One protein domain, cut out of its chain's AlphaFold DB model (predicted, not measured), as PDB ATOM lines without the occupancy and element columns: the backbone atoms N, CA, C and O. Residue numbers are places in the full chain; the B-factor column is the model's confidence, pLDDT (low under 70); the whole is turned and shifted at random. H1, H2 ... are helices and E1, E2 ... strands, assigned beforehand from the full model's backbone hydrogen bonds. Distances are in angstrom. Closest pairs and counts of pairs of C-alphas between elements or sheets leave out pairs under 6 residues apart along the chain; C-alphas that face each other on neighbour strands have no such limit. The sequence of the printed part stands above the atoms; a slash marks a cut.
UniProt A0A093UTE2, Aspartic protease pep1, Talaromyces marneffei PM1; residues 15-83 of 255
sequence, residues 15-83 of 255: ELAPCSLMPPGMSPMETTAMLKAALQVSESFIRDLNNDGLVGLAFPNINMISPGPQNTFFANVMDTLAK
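This is residues 15 to 83 of the 255 residues of the protein "Aspartic protease pep1" of Talaromyces marneffei PM1 (UniProt A0A093UTE2). What is its shape? With little regular structure, an antiparallel hairpin, E1 and E2, has H2 by E2's first residues and H1 beyond its last; residues 46 to 52 stick out, and the unnamed stretch 48 to 72 winds back to H2. How much is named? Elements E1, E2, H1 and H2, class mixed, hold 26 of 69 printed residues. It is only just loose, close to compact: radius of gyration of the C-alphas 13.7 A, spans 40 by 30 by 20 A.

Do the strands pair? E1, residues 15 to 20, and E2, residues 32 to 38, are an antiparallel hairpin; N 33 and O 19, 3.0 A apart, are within hydrogen-bond range. And the helices? H2, residues 73 to 80, comes closest to E2 at the C-alphas of Phe 73 and Ala 33, 5.8 A apart. H1, residues 43 to 47, is apart from E1 and H2; its O i to N i+4 pair is within range, in H2 2 of 4.

Where does E1 begin? C-alpha 15 is at (-44.719, 38.577, -28.127). How long is E2? It spans 18.6 A, ending at C-alpha 38, (-45.698, 38.311, -35.614).

Is it cut? The printed part has no cut. Where is confidence low? Residues 15 to 36 have pLDDT under 70.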
ATOM      1  N   GLU A  15     -45.162  39.442 -29.213       44.50
ATOM      2  CA  GLU A  15     -44.719  38.577 -28.127       44.50
ATOM      3  C   GLU A  15     -43.220  38.319 -28.314       44.50
ATOM      4  O   GLU A  15     -42.778  37.835 -29.362       44.50
ATOM      5  N   LEU A  16     -42.429  38.746 -27.330       46.03
ATOM      6  CA  LEU A  16     -40.991  38.513 -27.283       46.03
ATOM      7  C   LEU A  16     -40.741  37.365 -26.317       46.03
ATOM      8  O   LEU A  16     -41.079  37.464 -25.139       46.03
ATOM      9  N   ALA A  17     -40.125  36.300 -26.814       51.00
ATOM     10  CA  ALA A  17     -39.705  35.181 -25.990       51.00
ATOM     11  C   ALA A  17     -38.198  34.952 -26.167       51.00
ATOM     12  O   ALA A  17     -37.721  34.912 -27.310       51.00
ATOM     13  N   PRO A  18     -37.435  34.786 -25.072       52.97
ATOM     14  CA  PRO A  18     -36.100  34.224 -25.167       52.97
ATOM     15  C   PRO A  18     -36.227  32.776 -25.652       52.97
ATOM     16  O   PRO A  18     -36.923  31.968 -25.039       52.97
ATOM     17  N   CYS A  19     -35.579  32.446 -26.767       48.81
ATOM     18  CA  CYS A  19     -35.559  31.087 -27.302       48.81
ATOM     19  C   CYS A  19     -34.120  30.662 -27.606       48.81
ATOM     20  O   CYS A  19     -33.289  31.486 -27.997       48.81
ATOM     21  N   SER A  20     -33.828  29.373 -27.429       51.75
ATOM     22  CA  SER A  20     -32.567  28.786 -27.882       51.75
ATOM     23  C   SER A  20     -32.652  28.545 -29.388       51.75
ATOM     24  O   SER A  20     -33.426  27.699 -29.832       51.75
ATOM     25  N   LEU A  21     -31.871  29.283 -30.180       51.00
ATOM     26  CA  LEU A  21     -31.708  29.015 -31.611       51.00
ATOM     27  C   LEU A  21     -30.409  28.239 -31.838       51.00
ATOM     28  O   LEU A  21     -29.336  28.712 -31.471       51.00
ATOM     29  N   MET A  22     -30.507  27.072 -32.477       52.66
ATOM     30  CA  MET A  22     -29.354  26.262 -32.879       52.66
ATOM     31  C   MET A  22     -29.310  26.130 -34.405       52.66
ATOM     32  O   MET A  22     -30.112  25.387 -34.975       52.66
ATOM     33  N   PRO A  23     -28.384  26.820 -35.097       56.78
ATOM     34  CA  PRO A  23     -28.056  26.489 -36.477       56.78
ATOM     35  C   PRO A  23     -27.499  25.054 -36.571       56.78
ATOM     36  O   PRO A  23     -26.830  24.594 -35.639       56.78
ATOM     37  N   PRO A  24     -27.712  24.338 -37.689       49.97
ATOM     38  CA  PRO A  24     -27.137  23.008 -37.886       49.97
ATOM     39  C   PRO A  24     -25.602  23.025 -37.762       49.97
ATOM     40  O   PRO A  24     -24.941  23.833 -38.409       49.97
ATOM     41  N   GLY A  25     -25.031  22.114 -36.965       51.94
ATOM     42  CA  GLY A  25     -23.574  21.932 -36.840       51.94
ATOM     43  C   GLY A  25     -22.878  22.740 -35.735       51.94
ATOM     44  O   GLY A  25     -21.658  22.657 -35.614       51.94
ATOM     45  N   MET A  26     -23.620  23.484 -34.910       52.41
ATOM     46  CA  MET A  26     -23.083  24.179 -33.731       52.41
ATOM     47  C   MET A  26     -23.160  23.280 -32.481       52.41
ATOM     48  O   MET A  26     -24.188  22.652 -32.234       52.41
ATOM     49  N   SER A  27     -22.086  23.207 -31.680       47.69
ATOM     50  CA  SER A  27     -22.129  22.594 -30.338       47.69
ATOM     51  C   SER A  27     -23.178  23.301 -29.470       47.69
ATOM     52  O   SER A  27     -23.402  24.489 -29.711       47.69
ATOM     53  N   PRO A  28     -23.799  22.641 -28.466       43.09
ATOM     54  CA  PRO A  28     -24.839  23.247 -27.641       43.09
ATOM     55  C   PRO A  28     -24.275  24.465 -26.916       43.09
ATOM     56  O   PRO A  28     -23.615  24.370 -25.888       43.09
ATOM     57  N   MET A  29     -24.516  25.619 -27.512       43.66
ATOM     58  CA  MET A  29     -24.252  26.906 -26.933       43.66
ATOM     59  C   MET A  29     -25.631  27.490 -26.688       43.66
ATOM     60  O   MET A  29     -26.346  27.798 -27.643       43.66
ATOM     61  N   GLU A  30     -26.039  27.543 -25.420       47.91
ATOM     62  CA  GLU A  30     -27.277  28.195 -24.987       47.91
ATOM     63  C   GLU A  30     -27.177  29.688 -25.306       47.91
ATOM     64  O   GLU A  30     -26.821  30.518 -24.474       47.91
ATOM     65  N   THR A  31     -27.422  30.036 -26.565       53.06
ATOM     66  CA  THR A  31     -27.484  31.423 -26.988       53.06
ATOM     67  C   THR A  31     -28.939  31.837 -26.928       53.06
ATOM     68  O   THR A  31     -29.771  31.349 -27.696       53.06
ATOM     69  N   THR A  32     -29.249  32.757 -26.021       56.62
ATOM     70  CA  THR A  32     -30.554  33.409 -25.990       56.62
ATOM     71  C   THR A  32     -30.680  34.301 -27.220       56.62
ATOM     72  O   THR A  32     -30.020  35.335 -27.330       56.62
ATOM     73  N   ALA A  33     -31.526  33.909 -28.168       61.97
ATOM     74  CA  ALA A  33     -31.927  34.765 -29.272       61.97
ATOM     75  C   ALA A  33     -33.286  35.401 -28.966       61.97
ATOM     76  O   ALA A  33     -34.168  34.772 -28.378       61.97
ATOM     77  N   MET A  34     -33.452  36.659 -29.378       68.19
ATOM     78  CA  MET A  34     -34.745  37.334 -29.309       68.19
ATOM     79  C   MET A  34     -35.584  36.950 -30.524       68.19
ATOM     80  O   MET A  34     -35.259  37.329 -31.652       68.19
ATOM     81  N   LEU A  35     -36.671  36.216 -30.286       68.19
ATOM     82  CA  LEU A  35     -37.671  35.896 -31.299       68.19
ATOM     83  C   LEU A  35     -38.784  36.949 -31.286       68.19
ATOM     84  O   LEU A  35     -39.305  37.291 -30.225       68.19
ATOM     85  N   LYS A  36     -39.164  37.445 -32.469       67.38
ATOM     86  CA  LYS A  36     -40.357  38.285 -32.653       67.38
ATOM     87  C   LYS A  36     -41.486  37.425 -33.210       67.38
ATOM     88  O   LYS A  36     -41.446  37.076 -34.389       67.38
ATOM     89  N   ALA A  37     -42.492  37.114 -32.396       79.12
ATOM     90  CA  ALA A  37     -43.710  36.487 -32.898       79.12
ATOM     91  C   ALA A  37     -44.594  37.550 -33.570       79.12
ATOM     92  O   ALA A  37     -45.009  38.525 -32.936       79.12
ATOM     93  N   ALA A  38     -44.851  37.389 -34.868       77.50
ATOM     94  CA  ALA A  38     -45.698  38.311 -35.614       77.50
ATOM     95  C   ALA A  38     -47.179  38.057 -35.295       77.50
ATOM     96  O   ALA A  38     -47.683  36.961 -35.519       77.50
ATOM     97  N   LEU A  39     -47.892  39.082 -34.819       81.38
ATOM     98  CA  LEU A  39     -49.356  39.024 -34.671       81.38
ATOM     99  C   LEU A  39     -50.101  39.457 -35.937       81.38
ATOM    100  O   LEU A  39     -51.275  39.139 -36.114       81.38
ATOM    101  N   GLN A  40     -49.430  40.219 -36.798       81.69
ATOM    102  CA  GLN A  40     -49.956  40.707 -38.065       81.69
ATOM    103  C   GLN A  40     -48.846  40.664 -39.109       81.69
ATOM    104  O   GLN A  40     -47.707  41.045 -38.834       81.69
ATOM    105  N   VAL A  41     -49.197  40.217 -40.310       82.88
ATOM    106  CA  VAL A  41     -48.299  40.124 -41.462       82.88
ATOM    107  C   VAL A  41     -49.022  40.627 -42.712       82.88
ATOM    108  O   VAL A  41     -50.248  40.550 -42.798       82.88
ATOM    109  N   SER A  42     -48.280  41.175 -43.675       79.81
ATOM    110  CA  SER A  42     -48.853  41.604 -44.957       79.81
ATOM    111  C   SER A  42     -49.287  40.405 -45.807       79.81
ATOM    112  O   SER A  42     -48.767  39.298 -45.656       79.81
ATOM    113  N   GLU A  43     -50.184  40.629 -46.773       82.19
ATOM    114  CA  GLU A  43     -50.626  39.572 -47.699       82.19
ATOM    115  C   GLU A  43     -49.469  38.883 -48.432       82.19
ATOM    116  O   GLU A  43     -49.559  37.697 -48.737       82.19
ATOM    117  N   SER A  44     -48.379  39.603 -48.712       76.12
ATOM    118  CA  SER A  44     -47.195  39.029 -49.353       76.12
ATOM    119  C   SER A  44     -46.557  37.912 -48.523       76.12
ATOM    120  O   SER A  44     -46.162  36.909 -49.105       76.12
ATOM    121  N   PHE A  45     -46.506  38.042 -47.190       76.44
ATOM    122  CA  PHE A  45     -46.026  36.974 -46.302       76.44
ATOM    123  C   PHE A  45     -47.011  35.811 -46.240       76.44
ATOM    124  O   PHE A  45     -46.600  34.663 -46.309       76.44
ATOM    125  N   ILE A  46     -48.317  36.095 -46.188       79.25
ATOM    126  CA  ILE A  46     -49.356  35.050 -46.162       79.25
ATOM    127  C   ILE A  46     -49.308  34.189 -47.432       79.25
ATOM    128  O   ILE A  46     -49.564  32.988 -47.389       79.25
ATOM    129  N   ARG A  47     -49.003  34.804 -48.580       81.19
ATOM    130  CA  ARG A  47     -48.929  34.114 -49.875       81.19
ATOM    131  C   ARG A  47     -47.615  33.355 -50.082       81.19
ATOM    132  O   ARG A  47     -47.595  32.440 -50.904       81.19
ATOM    133  N   ASP A  48     -46.540  33.709 -49.378       78.44
ATOM    134  CA  ASP A  48     -45.257  33.004 -49.454       78.44
ATOM    135  C   ASP A  48     -45.209  31.847 -48.450       78.44
ATOM    136  O   ASP A  48     -44.606  31.932 -47.384       78.44
ATOM    137  N   LEU A  49     -45.842  30.731 -48.816       83.12
ATOM    138  CA  LEU A  49     -45.932  29.532 -47.972       83.12
ATOM    139  C   LEU A  49     -44.583  28.835 -47.715       83.12
ATOM    140  O   LEU A  49     -44.542  27.860 -46.971       83.12
ATOM    141  N   ASN A  50     -43.496  29.291 -48.346       80.94
ATOM    142  CA  ASN A  50     -42.151  28.742 -48.155       80.94
ATOM    143  C   ASN A  50     -41.301  29.591 -47.194       80.94
ATOM    144  O   ASN A  50     -40.086  29.395 -47.125       80.94
ATOM    145  N   ASN A  51     -41.905  30.570 -46.515       77.56
ATOM    146  CA  ASN A  51     -41.213  31.520 -45.661       77.56
ATOM    147  C   ASN A  51     -41.904  31.642 -44.297       77.56
ATOM    148  O   ASN A  51     -42.937  32.291 -44.162       77.56
ATOM    149  N   ASP A  52     -41.278  31.057 -43.278       78.94
ATOM    150  CA  ASP A  52     -41.781  31.083 -41.900       78.94
ATOM    151  C   ASP A  52     -41.373  32.355 -41.128       78.94
ATOM    152  O   ASP A  52     -41.812  32.573 -39.999       78.94
ATOM    153  N   GLY A  53     -40.516  33.207 -41.706       84.25
ATOM    154  CA  GLY A  53     -40.043  34.430 -41.068       84.25
ATOM    155  C   GLY A  53     -38.668  34.907 -41.535       84.25
ATOM    156  O   GLY A  53     -38.085  34.438 -42.509       84.25
ATOM    157  N   LEU A  54     -38.127  35.885 -40.809       84.69
ATOM    158  CA  LEU A  54     -36.887  36.578 -41.161       84.69
ATOM    159  C   LEU A  54     -35.859  36.486 -40.036       84.69
ATOM    160  O   LEU A  54     -36.156  36.793 -38.882       84.69
ATOM    161  N   VAL A  55     -34.613  36.179 -40.401       87.12
ATOM    162  CA  VAL A  55     -33.446  36.319 -39.522       87.12
ATOM    163  C   VAL A  55     -32.616  37.502 -40.010       87.12
ATOM    164  O   VAL A  55     -31.908  37.418 -41.009       87.12
ATOM    165  N   GLY A  56     -32.727  38.634 -39.314       86.56
ATOM    166  CA  GLY A  56     -31.981  39.846 -39.650       86.56
ATOM    167  C   GLY A  56     -30.508  39.746 -39.244       86.56
ATOM    168  O   GLY A  56     -30.207  39.514 -38.074       86.56
ATOM    169  N   LEU A  57     -29.601  39.971 -40.199       87.38
ATOM    170  CA  LEU A  57     -28.140  39.939 -39.999       87.38
ATOM    171  C   LEU A  57     -27.467  41.311 -40.176       87.38
ATOM    172  O   LEU A  57     -26.243  41.397 -40.232       87.38
ATOM    173  N   ALA A  58     -28.252  42.383 -40.282       87.62
ATOM    174  CA  ALA A  58     -27.755  43.756 -40.265       87.62
ATOM    175  C   ALA A  58     -27.264  44.164 -38.859       87.62
ATOM    176  O   ALA A  58     -27.349  43.383 -37.905       87.62
ATOM    177  N   PHE A  59     -26.750  45.386 -38.706       85.75
ATOM    178  CA  PHE A  59     -26.309  45.865 -37.397       85.75
ATOM    179  C   PHE A  59     -27.512  46.080 -36.450       85.75
ATOM    180  O   PHE A  59     -28.598  46.454 -36.900       85.75
ATOM    181  N   PRO A  60     -27.355  45.872 -35.126       86.62
ATOM    182  CA  PRO A  60     -28.467  45.960 -34.171       86.62
ATOM    183  C   PRO A  60     -29.191  47.312 -34.117       86.62
ATOM    184  O   PRO A  60     -30.356  47.364 -33.731       86.62
ATOM    185  N   ASN A  61     -28.535  48.408 -34.508       85.50
ATOM    186  CA  ASN A  61     -29.068  49.770 -34.403       85.50
ATOM    187  C   ASN A  61     -30.298  50.043 -35.288       85.50
ATOM    188  O   ASN A  61     -30.976  51.041 -35.063       85.50
ATOM    189  N   ILE A  62     -30.614  49.168 -36.248       83.50
ATOM    190  CA  ILE A  62     -31.849  49.243 -37.051       83.50
ATOM    191  C   ILE A  62     -32.934  48.254 -36.599       83.50
ATOM    192  O   ILE A  62     -33.949  48.077 -37.275       83.50
ATOM    193  N   ASN A  63     -32.754  47.592 -35.453       85.88
ATOM    194  CA  ASN A  63     -33.789  46.738 -34.885       85.88
ATOM    195  C   ASN A  63     -34.963  47.583 -34.362       85.88
ATOM    196  O   ASN A  63     -34.801  48.413 -33.475       85.88
ATOM    197  N   MET A  64     -36.167  47.313 -34.875       82.56
ATOM    198  CA  MET A  64     -37.400  48.042 -34.541       82.56
ATOM    199  C   MET A  64     -38.125  47.553 -33.264       82.56
ATOM    200  O   MET A  64     -39.311  47.831 -33.102       82.56
ATOM    201  N   ILE A  65     -37.487  46.768 -32.383       81.12
ATOM    202  CA  ILE A  65     -38.111  46.405 -31.093       81.12
ATOM    203  C   ILE A  65     -38.251  47.651 -30.216       81.12
ATOM    204  O   ILE A  65     -37.334  48.460 -30.105       81.12
ATOM    205  N   SER A  66     -39.407  47.758 -29.565       74.88
ATOM    206  CA  SER A  66     -39.702  48.728 -28.512       74.88
ATOM    207  C   SER A  66     -39.711  48.012 -27.151       74.88
ATOM    208  O   SER A  66     -40.188  46.875 -27.096       74.88
ATOM    209  N   PRO A  67     -39.187  48.619 -26.063       79.12
ATOM    210  CA  PRO A  67     -38.788  50.029 -25.922       79.12
ATOM    211  C   PRO A  67     -37.375  50.376 -26.413       79.12
ATOM    212  O   PRO A  67     -36.998  51.544 -26.377       79.12
ATOM    213  N   GLY A  68     -36.589  49.407 -26.883       77.62
ATOM    214  CA  GLY A  68     -35.269  49.676 -27.447       77.62
ATOM    215  C   GLY A  68     -34.764  48.549 -28.351       77.62
ATOM    216  O   GLY A  68     -35.203  47.400 -28.195       77.62
ATOM    217  N   PRO A  69     -33.829  48.858 -29.272       83.19
ATOM    218  CA  PRO A  69     -33.272  47.879 -30.197       83.19
ATOM    219  C   PRO A  69     -32.721  46.659 -29.456       83.19
ATOM    220  O   PRO A  69     -32.056  46.796 -28.431       83.19
ATOM    221  N   GLN A  70     -32.984  45.465 -29.984       85.44
ATOM    222  CA  GLN A  70     -32.356  44.233 -29.506       85.44
ATOM    223  C   GLN A  70     -31.228  43.809 -30.440       85.44
ATOM    224  O   GLN A  70     -31.270  44.068 -31.649       85.44
ATOM    225  N   ASN A  71     -30.263  43.087 -29.882       87.75
ATOM    226  CA  ASN A  71     -29.221  42.434 -30.658       87.75
ATOM    227  C   ASN A  71     -29.808  41.473 -31.701       87.75
ATOM    228  O   ASN A  71     -30.860  40.859 -31.505       87.75
ATOM    229  N   THR A  72     -29.105  41.350 -32.826       86.31
ATOM    230  CA  THR A  72     -29.373  40.312 -33.824       86.31
ATOM    231  C   THR A  72     -28.826  38.965 -33.358       86.31
ATOM    232  O   THR A  72     -28.017  38.905 -32.431       86.31
ATOM    233  N   PHE A  73     -29.221  37.877 -34.030       87.38
ATOM    234  CA  PHE A  73     -28.648  36.551 -33.771       87.38
ATOM    235  C   PHE A  73     -27.115  36.586 -33.836       87.38
ATOM    236  O   PHE A  73     -26.454  36.175 -32.889       87.38
ATOM    237  N   PHE A  74     -26.560  37.153 -34.915       84.75
ATOM    238  CA  PHE A  74     -25.111  37.244 -35.085       84.75
ATOM    239  C   PHE A  74     -24.449  38.074 -33.981       84.75
ATOM    240  O   PHE A  74     -23.434  37.649 -33.447       84.75
ATOM    241  N   ALA A  75     -25.046  39.205 -33.583       86.88
ATOM    242  CA  ALA A  75     -24.519  40.020 -32.488       86.88
ATOM    243  C   ALA A  75     -24.496  39.275 -31.141       86.88
ATOM    244  O   ALA A  75     -23.600  39.517 -30.345       86.88
ATOM    245  N   ASN A  76     -25.435  38.354 -30.897       86.94
ATOM    246  CA  ASN A  76     -25.454  37.552 -29.671       86.94
ATOM    247  C   ASN A  76     -24.410  36.428 -29.655       86.94
ATOM    248  O   ASN A  76     -23.911  36.099 -28.584       86.94
ATOM    249  N   VAL A  77     -24.095  35.825 -30.807       85.50
ATOM    250  CA  VAL A  77     -23.106  34.730 -30.885       85.50
ATOM    251  C   VAL A  77     -21.691  35.213 -31.198       85.50
ATOM    252  O   VAL A  77     -20.756  34.438 -31.085       85.50
ATOM    253  N   MET A  78     -21.504  36.465 -31.622       83.81
ATOM    254  CA  MET A  78     -20.242  36.941 -32.204       83.81
ATOM    255  C   MET A  78     -19.006  36.620 -31.354       83.81
ATOM    256  O   MET A  78     -18.024  36.109 -31.890       83.81
ATOM    257  N   ASP A  79     -19.079  36.883 -30.048       86.88
ATOM    258  CA  ASP A  79     -17.955  36.744 -29.111       86.88
ATOM    259  C   ASP A  79     -17.632  35.289 -28.746       86.88
ATOM    260  O   ASP A  79     -16.621  35.011 -28.102       86.88
ATOM    261  N   THR A  80     -18.480  34.346 -29.146       86.06
ATOM    262  CA  THR A  80     -18.317  32.920 -28.839       86.06
ATOM    263  C   THR A  80     -17.954  32.085 -30.059       86.06
ATOM    264  O   THR A  80     -17.607  30.909 -29.939       86.06
ATOM    265  N   LEU A  81     -18.007  32.692 -31.244       80.38
ATOM    266  CA  LEU A  81     -17.535  32.091 -32.476       80.38
ATOM    267  C   LEU A  81     -16.005  31.999 -32.487       80.38
ATOM    268  O   LEU A  81     -15.308  32.901 -32.028       80.38
ATOM    269  N   ALA A  82     -15.464  30.954 -33.123       85.81
ATOM    270  CA  ALA A  82     -14.014  30.809 -33.310       85.81
ATOM    271  C   ALA A  82     -13.383  32.009 -34.049       85.81
ATOM    272  O   ALA A  82     -12.222  32.353 -33.823       85.81
ATOM    273  N   LYS A  83     -14.154  32.646 -34.936       80.12
ATOM    274  CA  LYS A  83     -13.864  33.948 -35.542       80.12
ATOM    275  C   LYS A  83     -15.151  34.777 -35.547       80.12
ATOM    276  O   LYS A  83     -16.191  34.217 -35.875       80.12
TER     277      LYS A  83